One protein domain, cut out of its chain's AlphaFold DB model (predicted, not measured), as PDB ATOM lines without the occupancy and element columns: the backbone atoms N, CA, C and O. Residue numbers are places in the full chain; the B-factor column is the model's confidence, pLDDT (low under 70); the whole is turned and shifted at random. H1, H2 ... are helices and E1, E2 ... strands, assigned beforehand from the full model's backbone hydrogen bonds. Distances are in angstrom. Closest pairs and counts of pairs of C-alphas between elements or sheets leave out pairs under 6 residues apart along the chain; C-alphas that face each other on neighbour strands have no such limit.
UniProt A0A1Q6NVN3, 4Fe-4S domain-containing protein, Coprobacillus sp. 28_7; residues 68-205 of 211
ATOM      1  N   ILE A  68      52.458   0.825  38.411       89.81
ATOM      2  CA  ILE A  68      52.166   1.986  37.570       89.81
ATOM      3  C   ILE A  68      50.657   2.132  37.373       89.81
ATOM      4  O   ILE A  68      49.929   1.139  37.291       89.81
ATOM      5  N   ASN A  69      50.188   3.376  37.283       87.50
ATOM      6  CA  ASN A  69      48.803   3.700  36.953       87.50
ATOM      7  C   ASN A  69      48.716   4.033  35.459       87.50
ATOM      8  O   ASN A  69      49.440   4.897  34.978       87.50
ATOM      9  N   LEU A  70      47.835   3.345  34.741       87.44
ATOM     10  CA  LEU A  70      47.634   3.495  33.299       87.44
ATOM     11  C   LEU A  70      46.426   4.391  32.955       87.44
ATOM     12  O   LEU A  70      46.005   4.430  31.798       87.44
ATOM     13  N   GLY A  71      45.853   5.076  33.949       81.44
ATOM     14  CA  GLY A  71      44.621   5.858  33.824       81.44
ATOM     15  C   GLY A  71      43.387   5.094  34.319       81.44
ATOM     16  O   GLY A  71      43.403   3.871  34.452       81.44
ATOM     17  N   ASN A  72      42.314   5.820  34.657       80.44
ATOM     18  CA  ASN A  72      41.026   5.278  35.130       80.44
ATOM     19  C   ASN A  72      41.137   4.183  36.218       80.44
ATOM     20  O   ASN A  72      40.349   3.239  36.242       80.44
ATOM     21  N   ASN A  73      42.110   4.310  37.131       82.00
ATOM     22  CA  ASN A  73      42.439   3.330  38.178       82.00
ATOM     23  C   ASN A  73      42.928   1.957  37.673       82.00
ATOM     24  O   ASN A  73      43.010   1.014  38.464       82.00
ATOM     25  N   LEU A  74      43.282   1.825  36.391       89.06
ATOM     26  CA  LEU A  74      43.967   0.642  35.891       89.06
ATOM     27  C   LEU A  74      45.419   0.643  36.343       89.06
ATOM     28  O   LEU A  74      46.139   1.630  36.214       89.06
ATOM     29  N   LYS A  75      45.853  -0.505  36.850       91.50
ATOM     30  CA  LYS A  75      47.198  -0.703  37.378       91.50
ATOM     31  C   LYS A  75      47.900  -1.838  36.658       91.50
ATOM     32  O   LYS A  75      47.254  -2.813  36.256       91.50
ATOM     33  N   SER A  76      49.211  -1.707  36.518       92.50
ATOM     34  CA  SER A  76      50.103  -2.742  36.000       92.50
ATOM     35  C   SER A  76      51.393  -2.777  36.823       92.50
ATOM     36  O   SER A  76      51.722  -1.811  37.510       92.50
ATOM     37  N   GLY A  77      52.114  -3.894  36.770       91.94
ATOM     38  CA  GLY A  77      53.320  -4.109  37.567       91.94
ATOM     39  C   GLY A  77      53.034  -4.320  39.054       91.94
ATOM     40  O   GLY A  77      51.951  -4.764  39.435       91.94
ATOM     41  N   GLY A  78      54.019  -4.025  39.904       91.50
ATOM     42  CA  GLY A  78      53.945  -4.317  41.340       91.50
ATOM     43  C   GLY A  78      54.090  -5.802  41.693       91.50
ATOM     44  O   GLY A  78      53.779  -6.192  42.822       91.50
ATOM     45  N   GLU A  79      54.536  -6.642  40.754       91.25
ATOM     46  CA  GLU A  79      54.696  -8.071  40.997       91.25
ATOM     47  C   GLU A  79      55.869  -8.351  41.942       91.25
ATOM     48  O   GLU A  79      56.845  -7.605  42.032       91.25
ATOM     49  N   THR A  80      55.748  -9.443  42.700       87.56
ATOM     50  CA  THR A  80      56.727  -9.815  43.741       87.56
ATOM     51  C   THR A  80      57.270 -11.229  43.587       87.56
ATOM     52  O   THR A  80      58.080 -11.662  44.404       87.56
ATOM     53  N   VAL A  81      56.798 -11.966  42.580       85.69
ATOM     54  CA  VAL A  81      57.167 -13.360  42.321       85.69
ATOM     55  C   VAL A  81      57.251 -13.613  40.823       85.69
ATOM     56  O   VAL A  81      56.502 -13.025  40.047       85.69
ATOM     57  N   MET A  82      58.125 -14.535  40.427       88.81
ATOM     58  CA  MET A  82      58.239 -14.980  39.033       88.81
ATOM     59  C   MET A  82      57.227 -16.084  38.709       88.81
ATOM     60  O   MET A  82      56.787 -16.220  37.568       88.81
ATOM     61  N   PHE A  83      56.832 -16.872  39.715       91.31
ATOM     62  CA  PHE A  83      55.932 -18.003  39.534       91.31
ATOM     63  C   PHE A  83      54.675 -17.893  40.396       91.31
ATOM     64  O   PHE A  83      54.729 -17.764  41.618       91.31
ATOM     65  N   ARG A  84      53.515 -18.089  39.761       92.31
ATOM     66  CA  ARG A  84      52.196 -17.984  40.411       92.31
ATOM     67  C   ARG A  84      51.931 -18.975  41.554       92.31
ATOM     68  O   ARG A  84      50.934 -18.834  42.257       92.31
ATOM     69  N   HIS A  85      52.732 -20.036  41.669       92.06
ATOM     70  CA  HIS A  85      52.584 -21.039  42.728       92.06
ATOM     71  C   HIS A  85      53.323 -20.642  44.013       92.06
ATOM     72  O   HIS A  85      53.013 -21.178  45.072       92.06
ATOM     73  N   GLU A  86      54.266 -19.700  43.934       85.31
ATOM     74  CA  GLU A  86      54.903 -19.103  45.111       85.31
ATOM     75  C   GLU A  86      53.952 -18.104  45.776       85.31
ATOM     76  O   GLU A  86      53.781 -18.098  46.996       85.31
ATOM     77  N   LYS A  87      53.307 -17.268  44.955       84.75
ATOM     78  CA  LYS A  87      52.288 -16.299  45.359       84.75
ATOM     79  C   LYS A  87      51.432 -15.909  44.154       84.75
ATOM     80  O   LYS A  87      51.867 -16.010  43.013       84.75
ATOM     81  N   THR A  88      50.211 -15.451  44.399       89.75
ATOM     82  CA  THR A  88      49.330 -14.935  43.346       89.75
ATOM     83  C   THR A  88      49.894 -13.645  42.748       89.75
ATOM     84  O   THR A  88      50.326 -12.768  43.498       89.75
ATOM     85  N   PHE A  89      49.855 -13.536  41.418       93.12
ATOM     86  CA  PHE A  89      50.123 -12.281  40.715       93.12
ATOM     87  C   PHE A  89      49.081 -11.227  41.087       93.12
ATOM     88  O   PHE A  89      47.909 -11.559  41.282       93.12
ATOM     89  N   VAL A  90      49.508  -9.978  41.234       92.31
ATOM     90  CA  VAL A  90      48.669  -8.930  41.825       92.31
ATOM     91  C   VAL A  90      47.843  -8.181  40.789       92.31
ATOM     92  O   VAL A  90      46.667  -7.921  41.040       92.31
ATOM     93  N   ASN A  91      48.420  -7.866  39.628       93.12
ATOM     94  CA  ASN A  91      47.779  -7.044  38.608       93.12
ATOM     95  C   ASN A  91      47.662  -7.833  37.289       93.12
ATOM     96  O   ASN A  91      48.675  -8.251  36.732       93.12
ATOM     97  N   PRO A  92      46.445  -8.053  36.750       92.00
ATOM     98  CA  PRO A  92      46.282  -8.762  35.484       92.00
ATOM     99  C   PRO A  92      46.856  -7.956  34.310       92.00
ATOM    100  O   PRO A  92      46.857  -6.723  34.324       92.00
ATOM    101  N   THR A  93      47.296  -8.665  33.267       93.12
ATOM    102  CA  THR A  93      47.747  -8.061  32.005       93.12
ATOM    103  C   THR A  93      46.642  -7.210  31.388       93.12
ATOM    104  O   THR A  93      45.489  -7.635  31.336       93.12
ATOM    105  N   ARG A  94      47.011  -6.021  30.900       93.56
ATOM    106  CA  ARG A  94      46.080  -5.087  30.262       93.56
ATOM    107  C   ARG A  94      46.111  -5.226  28.749       93.56
ATOM    108  O   ARG A  94      47.189  -5.282  28.161       93.56
ATOM    109  N   PHE A  95      44.940  -5.247  28.126       94.25
ATOM    110  CA  PHE A  95      44.782  -5.375  26.683       94.25
ATOM    111  C   PHE A  95      44.415  -4.039  26.049       94.25
ATOM    112  O   PHE A  95      43.353  -3.475  26.315       94.25
ATOM    113  N   TYR A  96      45.290  -3.572  25.162       95.62
ATOM    114  CA  TYR A  96      45.094  -2.363  24.372       95.62
ATOM    115  C   TYR A  96      44.972  -2.721  22.890       95.62
ATOM    116  O   TYR A  96      45.688  -3.593  22.399       95.62
ATOM    117  N   ILE A  97      44.069  -2.047  22.177       97.06
ATOM    118  CA  ILE A  97      43.903  -2.212  20.727       97.06
ATOM    119  C   ILE A  97      44.554  -1.039  20.003       97.06
ATOM    120  O   ILE A  97      44.297   0.119  20.332       97.06
ATOM    121  N   THR A  98      45.383  -1.338  19.006       97.25
ATOM    122  CA  THR A  98      46.074  -0.318  18.214       97.25
ATOM    123  C   THR A  98      45.128   0.378  17.243       97.25
ATOM    124  O   THR A  98      44.469  -0.283  16.438       97.25
ATOM    125  N   LEU A  99      45.111   1.711  17.269       96.81
ATOM    126  CA  LEU A  99      44.433   2.564  16.291       96.81
ATOM    127  C   LEU A  99      45.351   3.703  15.845       96.81
ATOM    128  O   LEU A  99      46.212   4.154  16.594       96.81
ATOM    129  N   TYR A 100      45.129   4.200  14.631       95.81
ATOM    130  CA  TYR A 100      45.816   5.379  14.106       95.81
ATOM    131  C   TYR A 100      44.894   6.593  14.191       95.81
ATOM    132  O   TYR A 100      43.708   6.482  13.880       95.81
ATOM    133  N   SER A 101      45.423   7.761  14.564       94.00
ATOM    134  CA  SER A 101      44.598   8.969  14.733       94.00
ATOM    135  C   SER A 101      43.932   9.450  13.435       94.00
ATOM    136  O   SER A 101      42.925  10.149  13.485       94.00
ATOM    137  N   ASN A 102      44.444   9.044  12.269       93.62
ATOM    138  CA  ASN A 102      43.906   9.379  10.949       93.62
ATOM    139  C   ASN A 102      43.037   8.275  10.312       93.62
ATOM    140  O   ASN A 102      42.775   8.330   9.110       93.62
ATOM    141  N   ASP A 103      42.622   7.257  11.071       94.19
ATOM    142  CA  ASP A 103      41.796   6.172  10.537       94.19
ATOM    143  C   ASP A 103      40.439   6.697  10.032       94.19
ATOM    144  O   ASP A 103      39.702   7.367  10.752       94.19
ATOM    145  N   LEU A 104      40.074   6.358   8.792       92.44
ATOM    146  CA  LEU A 104      38.800   6.771   8.190       92.44
ATOM    147  C   LEU A 104      37.579   6.204   8.928       92.44
ATOM    148  O   LEU A 104      36.510   6.806   8.897       92.44
ATOM    149  N   ASN A 105      37.723   5.047   9.582       94.56
ATOM    150  CA  ASN A 105      36.652   4.371  10.317       94.56
ATOM    151  C   ASN A 105      36.852   4.454  11.837       94.56
ATOM    152  O   ASN A 105      36.377   3.581  12.567       94.56
ATOM    153  N   PHE A 106      37.579   5.469  12.314       95.06
ATOM    154  CA  PHE A 106      37.971   5.599  13.716       95.06
ATOM    155  C   PHE A 106      36.782   5.508  14.682       95.06
ATOM    156  O   PHE A 106      36.803   4.691  15.601       95.06
ATOM    157  N   ASP A 107      35.716   6.272  14.423       95.06
ATOM    158  CA  ASP A 107      34.518   6.310  15.274       95.06
ATOM    159  C   ASP A 107      33.854   4.931  15.392       95.06
ATOM    160  O   ASP A 107      33.584   4.454  16.493       95.06
ATOM    161  N   LYS A 108      33.694   4.235  14.260       96.62
ATOM    162  CA  LYS A 108      33.124   2.884  14.235       96.62
ATOM    163  C   LYS A 108      33.985   1.891  15.021       96.62
ATOM    164  O   LYS A 108      33.454   1.115  15.807       96.62
ATOM    165  N   LYS A 109      35.307   1.911  14.826       96.81
ATOM    166  CA  LYS A 109      36.223   0.997  15.527       96.81
ATOM    167  C   LYS A 109      36.216   1.234  17.032       96.81
ATOM    168  O   LYS A 109      36.222   0.275  17.794       96.81
ATOM    169  N   ILE A 110      36.187   2.494  17.460       96.62
ATOM    170  CA  ILE A 110      36.070   2.838  18.878       96.62
ATOM    171  C   ILE A 110      34.761   2.314  19.462       96.62
ATOM    172  O   ILE A 110      34.780   1.753  20.556       96.62
ATOM    173  N   ASP A 111      33.647   2.464  18.746       96.19
ATOM    174  CA  ASP A 111      32.359   1.935  19.192       96.19
ATOM    175  C   ASP A 111      32.378   0.406  19.297       96.19
ATOM    176  O   ASP A 111      31.917  -0.144  20.299       96.19
ATOM    177  N   ASP A 112      32.958  -0.287  18.317       96.38
ATOM    178  CA  ASP A 112      33.108  -1.743  18.351       96.38
ATOM    179  C   ASP A 112      33.957  -2.187  19.560       96.38
ATOM    180  O   ASP A 112      33.586  -3.121  20.271       96.38
ATOM    181  N   ILE A 113      35.061  -1.486  19.846       96.56
ATOM    182  CA  ILE A 113      35.959  -1.785  20.975       96.56
ATOM    183  C   ILE A 113      35.281  -1.501  22.320       96.56
ATOM    184  O   ILE A 113      35.357  -2.328  23.228       96.56
ATOM    185  N   ALA A 114      34.597  -0.363  22.458       95.44
ATOM    186  CA  ALA A 114      33.914   0.019  23.694       95.44
ATOM    187  C   ALA A 114      32.766  -0.943  24.047       95.44
ATOM    188  O   ALA A 114      32.494  -1.186  25.224       95.44
ATOM    189  N   ASN A 115      32.108  -1.506  23.029       95.69
ATOM    190  CA  ASN A 115      31.014  -2.461  23.199       95.69
ATOM    191  C   ASN A 115      31.482  -3.921  23.279       95.69
ATOM    192  O   ASN A 115      30.685  -4.800  23.622       95.69
ATOM    193  N   TYR A 116      32.754  -4.200  22.984       96.12
ATOM    194  CA  TYR A 116      33.292  -5.551  23.028       96.12
ATOM    195  C   TYR A 116      33.296  -6.096  24.456       96.12
ATOM    196  O   TYR A 116      33.943  -5.560  25.362       96.12
ATOM    197  N   LYS A 117      32.591  -7.210  24.652       95.69
ATOM    198  CA  LYS A 117      32.571  -7.939  25.915       95.69
ATOM    199  C   LYS A 117      32.492  -9.442  25.685       95.69
ATOM    200  O   LYS A 117      31.740  -9.906  24.830       95.69
ATOM    201  N   ILE A 118      33.235 -10.198  26.486       96.31
ATOM    202  CA  ILE A 118      33.120 -11.657  26.558       96.31
ATOM    203  C   ILE A 118      32.672 -12.028  27.963       96.31
ATOM    204  O   ILE A 118      33.279 -11.593  28.936       96.31
ATOM    205  N   GLU A 119      31.651 -12.871  28.069       96.44
ATOM    206  CA  GLU A 119      31.217 -13.445  29.341       96.44
ATOM    207  C   GLU A 119      31.662 -14.909  29.413       96.44
ATOM    208  O   GLU A 119      31.359 -15.713  28.529       96.44
ATOM    209  N   ARG A 120      32.425 -15.267  30.450       95.62
ATOM    210  CA  ARG A 120      32.942 -16.627  30.638       95.62
ATOM    211  C   ARG A 120      32.988 -16.958  32.128       95.62
ATOM    212  O   ARG A 120      33.625 -16.255  32.895       95.62
ATOM    213  N   VAL A 121      32.316 -18.043  32.526       95.88
ATOM    214  CA  VAL A 121      32.218 -18.502  33.933       95.88
ATOM    215  C   VAL A 121      31.786 -17.372  34.893       95.88
ATOM    216  O   VAL A 121      32.318 -17.221  35.983       95.88
ATOM    217  N   GLY A 122      30.816 -16.549  34.479       93.75
ATOM    218  CA  GLY A 122      30.293 -15.450  35.304       93.75
ATOM    219  C   GLY A 122      31.185 -14.206  35.385       93.75
ATOM    220  O   GLY A 122      30.791 -13.228  36.012       93.75
ATOM    221  N   GLU A 123      32.346 -14.202  34.727       94.06
ATOM    222  CA  GLU A 123      33.207 -13.026  34.596       94.06
ATOM    223  C   GLU A 123      32.977 -12.331  33.251       94.06
ATOM    224  O   GLU A 123      32.725 -12.985  32.237       94.06
ATOM    225  N   THR A 124      33.069 -10.997  33.240       94.31
ATOM    226  CA  THR A 124      32.995 -10.179  32.020       94.31
ATOM    227  C   THR A 124      34.370  -9.610  31.692       94.31
ATOM    228  O   THR A 124      34.916  -8.817  32.454       94.31
ATOM    229  N   PHE A 125      34.893  -9.965  30.525       93.62
ATOM    230  CA  PHE A 125      36.148  -9.462  29.978       93.62
ATOM    231  C   PHE A 125      35.866  -8.336  28.986       93.62
ATOM    232  O   PHE A 125      34.979  -8.464  28.138       93.62
ATOM    233  N   LYS A 126      36.626  -7.246  29.093       94.50
ATOM    234  CA  LYS A 126      36.550  -6.058  28.234       94.50
ATOM    235  C   LYS A 126      37.955  -5.666  27.780       94.50
ATOM    236  O   LYS A 126      38.936  -6.141  28.345       94.50
ATOM    237  N   ILE A 127      38.034  -4.799  26.779       95.50
ATOM    238  CA  ILE A 127      39.288  -4.147  26.388       95.50
ATOM    239  C   ILE A 127      39.602  -3.023  27.386       95.50
ATOM    240  O   ILE A 127      38.703  -2.278  27.775       95.50
ATOM    241  N   ASP A 128      40.863  -2.909  27.806       94.38
ATOM    242  CA  ASP A 128      41.300  -1.948  28.829       94.38
ATOM    243  C   ASP A 128      41.543  -0.541  28.257       94.38
ATOM    244  O   ASP A 128      41.378   0.464  28.961       94.38
ATOM    245  N   GLY A 129      41.924  -0.450  26.979       94.69
ATOM    246  CA  GLY A 129      42.162   0.829  26.319       94.69
ATOM    247  C   GLY A 129      42.590   0.748  24.854       94.69
ATOM    248  O   GLY A 129      42.518  -0.293  24.200       94.69
ATOM    249  N   ILE A 130      43.041   1.890  24.340       96.06
ATOM    250  CA  ILE A 130      43.522   2.088  22.973       96.06
ATOM    251  C   ILE A 130      45.003   2.456  23.002       96.06
ATOM    252  O   ILE A 130      45.418   3.354  23.736       96.06
ATOM    253  N   TYR A 131      45.793   1.766  22.188       96.06
ATOM    254  CA  TYR A 131      47.143   2.194  21.851       96.06
ATOM    255  C   TYR A 131      47.046   3.086  20.607       96.06
ATOM    256  O   TYR A 131      46.803   2.606  19.499       96.06
ATOM    257  N   LEU A 132      47.114   4.401  20.805       95.19
ATOM    258  CA  LEU A 132      46.880   5.391  19.761       95.19
ATOM    259  C   LEU A 132      48.204   5.808  19.130       95.19
ATOM    260  O   LEU A 132      49.049   6.381  19.806       95.19
ATOM    261  N   ILE A 133      48.347   5.589  17.828       94.31
ATOM    262  CA  ILE A 133      49.484   6.071  17.042       94.31
ATOM    263  C   ILE A 133      49.113   7.411  16.404       94.31
ATOM    264  O   ILE A 133      48.126   7.505  15.663       94.31
ATOM    265  N   ASP A 134      49.899   8.453  16.682       92.19
ATOM    266  CA  ASP A 134      49.673   9.778  16.115       92.19
ATOM    267  C   ASP A 134      50.104   9.876  14.642       92.19
ATOM    268  O   ASP A 134      51.287   9.913  14.311       92.19
ATOM    269  N   ASN A 135      49.111  10.027  13.766       91.31
ATOM    270  CA  ASN A 135      49.254  10.327  12.345       91.31
ATOM    271  C   ASN A 135      48.597  11.666  11.935       91.31
ATOM    272  O   ASN A 135      48.258  11.859  10.766       91.31
ATOM    273  N   GLY A 136      48.419  12.612  12.864       86.44
ATOM    274  CA  GLY A 136      48.075  14.008  12.562       86.44
ATOM    275  C   GLY A 136      46.723  14.520  13.068       86.44
ATOM    276  O   GLY A 136      46.570  15.734  13.161       86.44
ATOM    277  N   ASN A 137      45.769  13.660  13.442       86.69
ATOM    278  CA  ASN A 137      44.481  14.087  14.020       86.69
ATOM    279  C   ASN A 137      44.371  13.731  15.516       86.69
ATOM    280  O   ASN A 137      43.383  13.168  15.985       86.69
ATOM    281  N   LEU A 138      45.437  14.015  16.270       88.81
ATOM    282  CA  LEU A 138      45.606  13.554  17.649       88.81
ATOM    283  C   LEU A 138      44.504  14.035  18.602       88.81
ATOM    284  O   LEU A 138      43.947  13.238  19.351       88.81
ATOM    285  N   LYS A 139      44.193  15.336  18.592       88.75
ATOM    286  CA  LYS A 139      43.273  15.935  19.568       88.75
ATOM    287  C   LYS A 139      41.864  15.345  19.470       88.75
ATOM    288  O   LYS A 139      41.332  14.889  20.475       88.75
ATOM    289  N   ASP A 140      41.305  15.308  18.260       90.25
ATOM    290  CA  ASP A 140      39.986  14.716  17.999       90.25
ATOM    291  C   ASP A 140      39.962  13.232  18.388       90.25
ATOM    292  O   ASP A 140      39.052  12.779  19.080       90.25
ATOM    293  N   ALA A 141      41.010  12.484  18.021       92.31
ATOM    294  CA  ALA A 141      41.134  11.075  18.367       92.31
ATOM    295  C   ALA A 141      41.136  10.841  19.890       92.31
ATOM    296  O   ALA A 141      40.406   9.982  20.385       92.31
ATOM    297  N   VAL A 142      41.911  11.621  20.649       91.25
ATOM    298  CA  VAL A 142      41.970  11.514  22.116       91.25
ATOM    299  C   VAL A 142      40.634  11.883  22.761       91.25
ATOM    300  O   VAL A 142      40.173  11.157  23.644       91.25
ATOM    301  N   ASP A 143      39.996  12.969  22.320       90.94
ATOM    302  CA  ASP A 143      38.704  13.410  22.854       90.94
ATOM    303  C   ASP A 143      37.623  12.336  22.633       90.94
ATOM    304  O   ASP A 143      36.874  11.992  23.555       90.94
ATOM    305  N   LYS A 144      37.610  11.712  21.448       93.19
ATOM    306  CA  LYS A 144      36.726  10.585  21.122       93.19
ATOM    307  C   LYS A 144      36.967   9.374  22.020       93.19
ATOM    308  O   LYS A 144      36.004   8.838  22.565       93.19
ATOM    309  N   ILE A 145      38.219   8.966  22.243       93.19
ATOM    310  CA  ILE A 145      38.528   7.821  23.119       93.19
ATOM    311  C   ILE A 145      38.110   8.110  24.571       93.19
ATOM    312  O   ILE A 145      37.440   7.286  25.200       93.19
ATOM    313  N   LYS A 146      38.431   9.305  25.091       90.62
ATOM    314  CA  LYS A 146      38.053   9.718  26.453       90.62
ATOM    315  C   LYS A 146      36.538   9.753  26.644       90.62
ATOM    316  O   LYS A 146      36.056   9.342  27.699       90.62
ATOM    317  N   SER A 147      35.777  10.152  25.620       92.31
ATOM    318  CA  SER A 147      34.305  10.148  25.667       92.31
ATOM    319  C   SER A 147      33.704   8.758  25.920       92.31
ATOM    320  O   SER A 147      32.617   8.647  26.486       92.31
ATOM    321  N   LYS A 148      34.428   7.687  25.563       92.56
ATOM    322  CA  LYS A 148      34.035   6.287  25.783       92.56
ATOM    323  C   LYS A 148      34.619   5.683  27.061       92.56
ATOM    324  O   LYS A 148      34.438   4.496  27.303       92.56
ATOM    325  N   SER A 149      35.301   6.485  27.886       90.00
ATOM    326  CA  SER A 149      35.953   6.050  29.134       90.00
ATOM    327  C   SER A 149      37.010   4.947  28.950       90.00
ATOM    328  O   SER A 149      37.281   4.181  29.873       90.00
ATOM    329  N   LEU A 150      37.624   4.870  27.766       91.62
ATOM    330  CA  LEU A 150      38.741   3.967  27.484       91.62
ATOM    331  C   LEU A 150      40.072   4.631  27.866       91.62
ATOM    332  O   LEU A 150      40.228   5.847  27.730       91.62
ATOM    333  N   ASN A 151      41.040   3.834  28.327       92.62
ATOM    334  CA  ASN A 151      42.392   4.330  28.600       92.62
ATOM    335  C   ASN A 151      43.196   4.502  27.316       92.62
ATOM    336  O   ASN A 151      42.874   3.908  26.286       92.62
ATOM    337  N   ILE A 152      44.259   5.304  27.384       92.81
ATOM    338  CA  ILE A 152      45.077   5.653  26.223       92.81
ATOM    339  C   ILE A 152      46.550   5.437  26.556       92.81
ATOM    340  O   ILE A 152      47.059   5.991  27.530       92.81
ATOM    341  N   ILE A 153      47.224   4.669  25.703       93.19
ATOM    342  CA  ILE A 153      48.678   4.726  25.545       93.19
ATOM    343  C   ILE A 153      48.925   5.449  24.224       93.19
ATOM    344  O   ILE A 153      48.474   4.988  23.179       93.19
ATOM    345  N   LEU A 154      49.569   6.607  24.276       92.31
ATOM    346  CA  LEU A 154      49.811   7.453  23.115       92.31
ATOM    347  C   LEU A 154      51.224   7.220  22.587       92.31
ATOM    348  O   LEU A 154      52.181   7.545  23.276       92.31
ATOM    349  N   ASN A 155      51.350   6.746  21.353       92.31
ATOM    350  CA  ASN A 155      52.597   6.774  20.604       92.31
ATOM    351  C   ASN A 155      52.621   8.012  19.704       92.31
ATOM    352  O   ASN A 155      51.763   8.174  18.832       92.31
ATOM    353  N   THR A 156      53.582   8.901  19.926       87.75
ATOM    354  CA  THR A 156      53.745  10.109  19.115       87.75
ATOM    355  C   THR A 156      55.209  10.495  19.006       87.75
ATOM    356  O   THR A 156      55.976  10.353  19.948       87.75
ATOM    357  N   GLN A 157      55.578  11.013  17.838       81.69
ATOM    358  CA  GLN A 157      56.900  11.578  17.559       81.69
ATOM    359  C   GLN A 157      56.858  13.111  17.485       81.69
ATOM    360  O   GLN A 157      57.865  13.766  17.224       81.69
ATOM    361  N   LYS A 158      55.670  13.703  17.661       75.62
ATOM    362  CA  LYS A 158      55.452  15.146  17.603       75.62
ATOM    363  C   LYS A 158      55.225  15.672  19.009       75.62
ATOM    364  O   LYS A 158      54.260  15.295  19.666       75.62
ATOM    365  N   ASN A 159      56.077  16.603  19.428       65.25
ATOM    366  CA  ASN A 159      55.946  17.288  20.715       65.25
ATOM    367  C   ASN A 159      54.738  18.221  20.795       65.25
ATOM    368  O   ASN A 159      54.304  18.588  21.891       65.25
ATOM    369  N   ASP A 160      54.207  18.620  19.642       61.03
ATOM    370  CA  ASP A 160      53.086  19.536  19.573       61.03
ATOM    371  C   ASP A 160      51.864  18.858  20.206       61.03
ATOM    372  O   ASP A 160      51.365  17.848  19.717       61.03
ATOM    373  N   HIS A 161      51.387  19.430  21.315       63.91
ATOM    374  CA  HIS A 161      50.181  19.039  22.061       63.91
ATOM    375  C   HIS A 161      50.296  17.905  23.098       63.91
ATOM    376  O   HIS A 161      49.312  17.680  23.803       63.91
ATOM    377  N   ILE A 162      51.455  17.259  23.306       65.81
ATOM    378  CA  ILE A 162      51.581  16.183  24.321       65.81
ATOM    379  C   ILE A 162      51.298  16.697  25.738       65.81
ATOM    380  O   ILE A 162      50.528  16.090  26.480       65.81
ATOM    381  N   GLY A 163      51.860  17.856  26.099       63.28
ATOM    382  CA  GLY A 163      51.707  18.456  27.432       63.28
ATOM    383  C   GLY A 163      50.274  18.870  27.799       63.28
ATOM    384  O   GLY A 163      50.016  19.254  28.936       63.28
ATOM    385  N   ILE A 164      49.329  18.796  26.854       66.31
ATOM    386  CA  ILE A 164      47.900  19.047  27.100       66.31
ATOM    387  C   ILE A 164      47.248  17.832  27.771       66.31
ATOM    388  O   ILE A 164      46.276  17.971  28.520       66.31
ATOM    389  N   PHE A 165      47.768  16.632  27.520       71.44
ATOM    390  CA  PHE A 165      47.180  15.402  28.015       71.44
ATOM    391  C   PHE A 165      47.802  15.020  29.359       71.44
ATOM    392  O   PHE A 165      48.969  14.647  29.450       71.44
ATOM    393  N   LYS A 166      46.987  15.113  30.409       73.50
ATOM    394  CA  LYS A 166      47.306  14.612  31.747       73.50
ATOM    395  C   LYS A 166      46.781  13.195  31.925       73.50
ATOM    396  O   LYS A 166      45.780  12.836  31.296       73.50
ATOM    397  N   ASP A 167      47.443  12.451  32.803       73.88
ATOM    398  CA  ASP A 167      47.052  11.108  33.242       73.88
ATOM    399  C   ASP A 167      46.983  10.093  32.090       73.88
ATOM    400  O   ASP A 167      46.139   9.197  32.076       73.88
ATOM    401  N   ILE A 168      47.866  10.253  31.100       80.88
ATOM    402  CA  ILE A 168      48.040   9.300  30.003       80.88
ATOM    403  C   ILE A 168      49.445   8.705  30.025       80.88
ATOM    404  O   ILE A 168      50.387   9.303  30.549       80.88
ATOM    405  N   VAL A 169      49.575   7.533  29.411       89.00
ATOM    406  CA  VAL A 169      50.872   6.917  29.143       89.00
ATOM    407  C   VAL A 169      51.357   7.383  27.773       89.00
ATOM    408  O   VAL A 169      50.580   7.355  26.818       89.00
ATOM    409  N   VAL A 170      52.619   7.799  27.665       89.31
ATOM    410  CA  VAL A 170      53.194   8.313  26.412       89.31
ATOM    411  C   VAL A 170      54.424   7.509  26.006       89.31
ATOM    412  O   VAL A 170      55.352   7.346  26.788       89.31
ATOM    413  N   GLU A 171      54.452   7.040  24.767       89.44
ATOM    414  CA  GLU A 171      55.622   6.483  24.098       89.44
ATOM    415  C   GLU A 171      56.142   7.505  23.081       89.44
ATOM    416  O   GLU A 171      55.429   7.896  22.155       89.44
ATOM    417  N   THR A 172      57.374   7.963  23.281       84.94
ATOM    418  CA  THR A 172      58.068   8.929  22.420       84.94
ATOM    419  C   THR A 172      59.572   8.812  22.649       84.94
ATOM    420  O   THR A 172      59.997   8.383  23.721       84.94
ATOM    421  N   ASP A 173      60.374   9.234  21.677       78.38
ATOM    422  CA  ASP A 173      61.822   9.384  21.844       78.38
ATOM    423  C   ASP A 173      62.221  10.770  22.398       78.38
ATOM    424  O   ASP A 173      63.356  10.950  22.846       78.38
ATOM    425  N   ASP A 174      61.302  11.746  22.403       78.25
ATOM    426  CA  ASP A 174      61.528  13.107  22.910       78.25
ATOM    427  C   ASP A 174      60.662  13.418  24.140       78.25
ATOM    428  O   ASP A 174      59.436  13.516  24.073       78.25
ATOM    429  N   TYR A 175      61.326  13.612  25.280       75.56
ATOM    430  CA  TYR A 175      60.692  13.816  26.582       75.56
ATOM    431  C   TYR A 175      60.625  15.285  27.024       75.56
ATOM    432  O   TYR A 175      60.087  15.568  28.096       75.56
ATOM    433  N   ALA A 176      61.172  16.230  26.247       74.50
ATOM    434  CA  ALA A 176      61.418  17.601  26.708       74.50
ATOM    435  C   ALA A 176      60.145  18.352  27.143       74.50
ATOM    436  O   ALA A 176      60.202  19.210  28.024       74.50
ATOM    437  N   ASN A 177      58.998  18.010  26.549       74.44
ATOM    438  CA  ASN A 177      57.724  18.708  26.739       74.44
ATOM    439  C   ASN A 177      56.642  17.860  27.430       74.44
ATOM    440  O   ASN A 177      55.459  18.211  27.378       74.44
ATOM    441  N   ILE A 178      57.019  16.746  28.067       77.00
ATOM    442  CA  ILE A 178      56.064  15.885  28.775       77.00
ATOM    443  C   ILE A 178      55.937  16.314  30.238       77.00
ATOM    444  O   ILE A 178      56.929  16.556  30.927       77.00
ATOM    445  N   ASP A 179      54.697  16.385  30.732       78.50
ATOM    446  CA  ASP A 179      54.422  16.554  32.161       78.50
ATOM    447  C   ASP A 179      55.077  15.408  32.949       78.50
ATOM    448  O   ASP A 179      54.811  14.233  32.698       78.50
ATOM    449  N   LYS A 180      55.915  15.744  33.934       79.81
ATOM    450  CA  LYS A 180      56.665  14.765  34.738       79.81
ATOM    451  C   LYS A 180      55.785  13.808  35.548       79.81
ATOM    452  O   LYS A 180      56.297  12.825  36.083       79.81
ATOM    453  N   ASN A 181      54.491  14.107  35.671       79.75
ATOM    454  CA  ASN A 181      53.513  13.232  36.311       79.75
ATOM    455  C   ASN A 181      52.976  12.137  35.380       79.75
ATOM    456  O   ASN A 181      52.409  11.167  35.877       79.75
ATOM    457  N   ASN A 182      53.143  12.270  34.062       80.50
ATOM    458  CA  ASN A 182      52.734  11.235  33.120       80.50
ATOM    459  C   ASN A 182      53.703  10.046  33.169       80.50
ATOM    460  O   ASN A 182      54.903  10.189  33.421       80.50
ATOM    461  N   THR A 183      53.172   8.859  32.891       86.75
ATOM    462  CA  THR A 183      53.977   7.648  32.723       86.75
ATOM    463  C   THR A 183      54.502   7.576  31.296       86.75
ATOM    464  O   THR A 183      53.769   7.853  30.348       86.75
ATOM    465  N   ILE A 184      55.765   7.192  31.134       88.00
ATOM    466  CA  ILE A 184      56.410   7.123  29.821       88.00
ATOM    467  C   ILE A 184      56.836   5.696  29.505       88.00
ATOM    468  O   ILE A 184      57.313   4.983  30.385       88.00
ATOM    469  N   VAL A 185      56.663   5.287  28.252       90.38
ATOM    470  CA  VAL A 185      57.200   4.035  27.716       90.38
ATOM    471  C   VAL A 185      58.593   4.302  27.163       90.38
ATOM    472  O   VAL A 185      58.772   5.197  26.341       90.38
ATOM    473  N   ILE A 186      59.568   3.527  27.626       88.12
ATOM    474  CA  ILE A 186      60.954   3.581  27.180       88.12
ATOM    475  C   ILE A 186      61.213   2.349  26.327       88.12
ATOM    476  O   ILE A 186      61.143   1.227  26.813       88.12
ATOM    477  N   SER A 187      61.568   2.578  25.068       87.50
ATOM    478  CA  SER A 187      61.861   1.516  24.108       87.50
ATOM    479  C   SER A 187      63.346   1.541  23.722       87.50
ATOM    480  O   SER A 187      63.952   2.602  23.509       87.50
ATOM    481  N   ALA A 188      63.963   0.362  23.626       89.06
ATOM    482  CA  ALA A 188      65.339   0.196  23.162       89.06
ATOM    483  C   ALA A 188      65.552  -1.172  22.500       89.06
ATOM    484  O   ALA A 188      64.775  -2.104  22.692       89.06
ATOM    485  N   ASN A 189      66.631  -1.298  21.725       91.31
ATOM    486  CA  ASN A 189      66.916  -2.506  20.943       91.31
ATOM    487  C   ASN A 189      67.634  -3.603  21.746       91.31
ATOM    488  O   ASN A 189      67.763  -4.730  21.270       91.31
ATOM    489  N   ASN A 190      68.151  -3.279  22.931       93.44
ATOM    490  CA  ASN A 190      68.833  -4.216  23.816       93.44
ATOM    491  C   ASN A 190      68.708  -3.768  25.283       93.44
ATOM    492  O   ASN A 190      68.328  -2.633  25.564       93.44
ATOM    493  N   LEU A 191      69.031  -4.673  26.212       92.00
ATOM    494  CA  LEU A 191      68.883  -4.445  27.654       92.00
ATOM    495  C   LEU A 191      69.812  -3.355  28.202       92.00
ATOM    496  O   LEU A 191      69.427  -2.658  29.136       92.00
ATOM    497  N   THR A 192      71.012  -3.210  27.638       93.25
ATOM    498  CA  THR A 192      71.985  -2.205  28.085       93.25
ATOM    499  C   THR A 192      71.458  -0.807  27.791       93.25
ATOM    500  O   THR A 192      71.274  -0.017  28.713       93.25
ATOM    501  N   ASP A 193      71.085  -0.553  26.535       91.31
ATOM    502  CA  ASP A 193      70.504   0.718  26.102       91.31
ATOM    503  C   ASP A 193      69.210   1.026  26.868       91.31
ATOM    504  O   ASP A 193      68.928   2.174  27.205       91.31
ATOM    505  N   LEU A 194      68.406  -0.005  27.145       90.50
ATOM    506  CA  LEU A 194      67.154   0.128  27.882       90.50
ATOM    507  C   LEU A 194      67.390   0.581  29.329       90.50
ATOM    508  O   LEU A 194      66.713   1.490  29.813       90.50
ATOM    509  N   SER A 195      68.379  -0.021  29.996       89.31
ATOM    510  CA  SER A 195      68.794   0.352  31.351       89.31
ATOM    511  C   SER A 195      69.327   1.782  31.387       89.31
ATOM    512  O   SER A 195      68.869   2.586  32.197       89.31
ATOM    513  N   GLU A 196      70.227   2.132  30.465       89.69
ATOM    514  CA  GLU A 196      70.817   3.472  30.375       89.69
ATOM    515  C   GLU A 196      69.752   4.549  30.120       89.69
ATOM    516  O   GLU A 196      69.722   5.577  30.805       89.69
ATOM    517  N   LYS A 197      68.821   4.302  29.185       87.94
ATOM    518  CA  LYS A 197      67.691   5.208  28.930       87.94
ATOM    519  C   LYS A 197      66.786   5.344  30.155       87.94
ATOM    520  O   LYS A 197      66.370   6.457  30.471       87.94
ATOM    521  N   SER A 198      66.494   4.245  30.855       87.44
ATOM    522  CA  SER A 198      65.686   4.264  32.080       87.44
ATOM    523  C   SER A 198      66.337   5.091  33.190       87.44
ATOM    524  O   SER A 198      65.669   5.914  33.816       87.44
ATOM    525  N   GLU A 199      67.641   4.938  33.414       86.06
ATOM    526  CA  GLU A 199      68.375   5.724  34.414       86.06
ATOM    527  C   GLU A 199      68.417   7.212  34.054       86.06
ATOM    528  O   GLU A 199      68.109   8.069  34.886       86.06
ATOM    529  N   ALA A 200      68.731   7.537  32.796       84.94
ATOM    530  CA  ALA A 200      68.704   8.913  32.308       84.94
ATOM    531  C   ALA A 200      67.315   9.545  32.498       84.94
ATOM    532  O   ALA A 200      67.195  10.704  32.900       84.94
ATOM    533  N   PHE A 201      66.256   8.777  32.257       81.50
ATOM    534  CA  PHE A 201      64.880   9.214  32.436       81.50
ATOM    535  C   PHE A 201      64.529   9.500  33.905       81.50
ATOM    536  O   PHE A 201      63.987  10.565  34.218       81.50
ATOM    537  N   GLN A 202      64.904   8.607  34.822       81.62
ATOM    538  CA  GLN A 202      64.711   8.810  36.263       81.62
ATOM    539  C   GLN A 202      65.481  10.040  36.771       81.62
ATOM    540  O   GLN A 202      64.933  10.846  37.528       81.62
ATOM    541  N   ASN A 203      66.705  10.261  36.280       84.25
ATOM    542  CA  ASN A 203      67.519  11.436  36.616       84.25
ATOM    543  C   ASN A 203      66.887  12.765  36.160       84.25
ATOM    544  O   ASN A 203      67.101  13.801  36.789       84.25
ATOM    545  N   ASN A 204      66.053  12.747  35.115       81.12
ATOM    546  CA  ASN A 204      65.286  13.915  34.664       81.12
ATOM    547  C   ASN A 204      64.048  14.222  35.542       81.12
ATOM    548  O   ASN A 204      63.362  15.237  35.343       81.12
ATOM    549  N   GLY A 205      63.787  13.401  36.565       79.50
ATOM    550  CA  GLY A 205      62.776  13.635  37.598       79.50
ATOM    551  C   GLY A 205      61.388  13.078  37.281       79.50
ATOM    552  O   GLY A 205      60.421  13.455  37.947       79.50
TER     553      GLY A 205
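Overview. This is residues 68 to 205 of the 211 residues of the protein "4Fe-4S domain-containing protein" of Coprobacillus sp. 28_7 (UniProt A0A1Q6NVN3). A strongly twisted wall of five strands, E2, E5, E6, E7 and E8, has H1 and H2 side by side along E2, E5 and E6, while the small hairpin E3 and E4 reaches away from the start of E5 and H3 lies off the sheet beyond E8. Residues 119 to 124 of that hairpin stick out, and a long loop, residues 78 to 95, swings far out between E1 and E2. The 138 printed residues hold three named helices and eight named strands, in the order E1 E2 H1 E3 E4 E5 H2 E6 E7 E8 H3. The large sheet is parallel and the class is mixed, helices and strands, with under half of the residues in named elements. The whole is compact, with a radius of gyration of the C-alphas of 16.7 A and spans of 47 by 45 by 25 A.

Arrangement. The largest sheet runs E2, residues 96 to 100, E5, 129 to 133, E6, 151 to 155, E7, 169 to 171, and E8, 183 to 185. Across it, N 99 and O 131 are 2.9 A apart, N 132 and O 153 2.8 A, N 154 and O 169 2.8 A, and N 170 and O 183 2.9 A, each within hydrogen-bond range. H2, residues 138 to 147, is on the sheet at a height of 9.3 A and runs along the strands, at 5 degrees to E5 on the local plane. E5, H2 and E6 form a strand-helix-strand unit, two parallel neighbour strands with a helix between, its crossover right-handed. H1, residues 106 to 115, is on the sheet at a height of 9.8 A. H1 and H2 only just touch, with 3 pairs of C-alphas within 8 A, closest at Ile 110 and Ile 145, 7.0 A; they run the same way at a shallow tilt of 25 degrees. E3, residues 117 to 120, and E4, residues 123 to 126, form an antiparallel hairpin, with N 118 and O 125 at 3.0 A. E4 runs on into E5 at 17 degrees. E1, residues 75 to 77, pairs with no named strand. H3, residues 191 to 203, is not on the sheet and touches no helix. In H1, H2 and H3 every O i to N i+4 pair is within hydrogen-bond range.

Along the chain. E1 begins at C-alpha 75, (47.198, -0.703, 37.378). E2 and E5 each measure 12.9 A from first to last C-alpha, and E6 13.2 A. H1 and H2 each measure 14.3 A. H3 measures 18.3 A and ends at C-alpha 203, (67.519, 11.436, 36.616).

Size, cuts and confidence. The C-alphas farthest apart, those of Glu 86 and Leu 104, are 47.9 A apart. The printed part has no cut. The links E1 to E2, E6 to E7 and E7 to E8 are long. Mean pLDDT of the printed part is 88.5, and residues 159 to 164 are under 70.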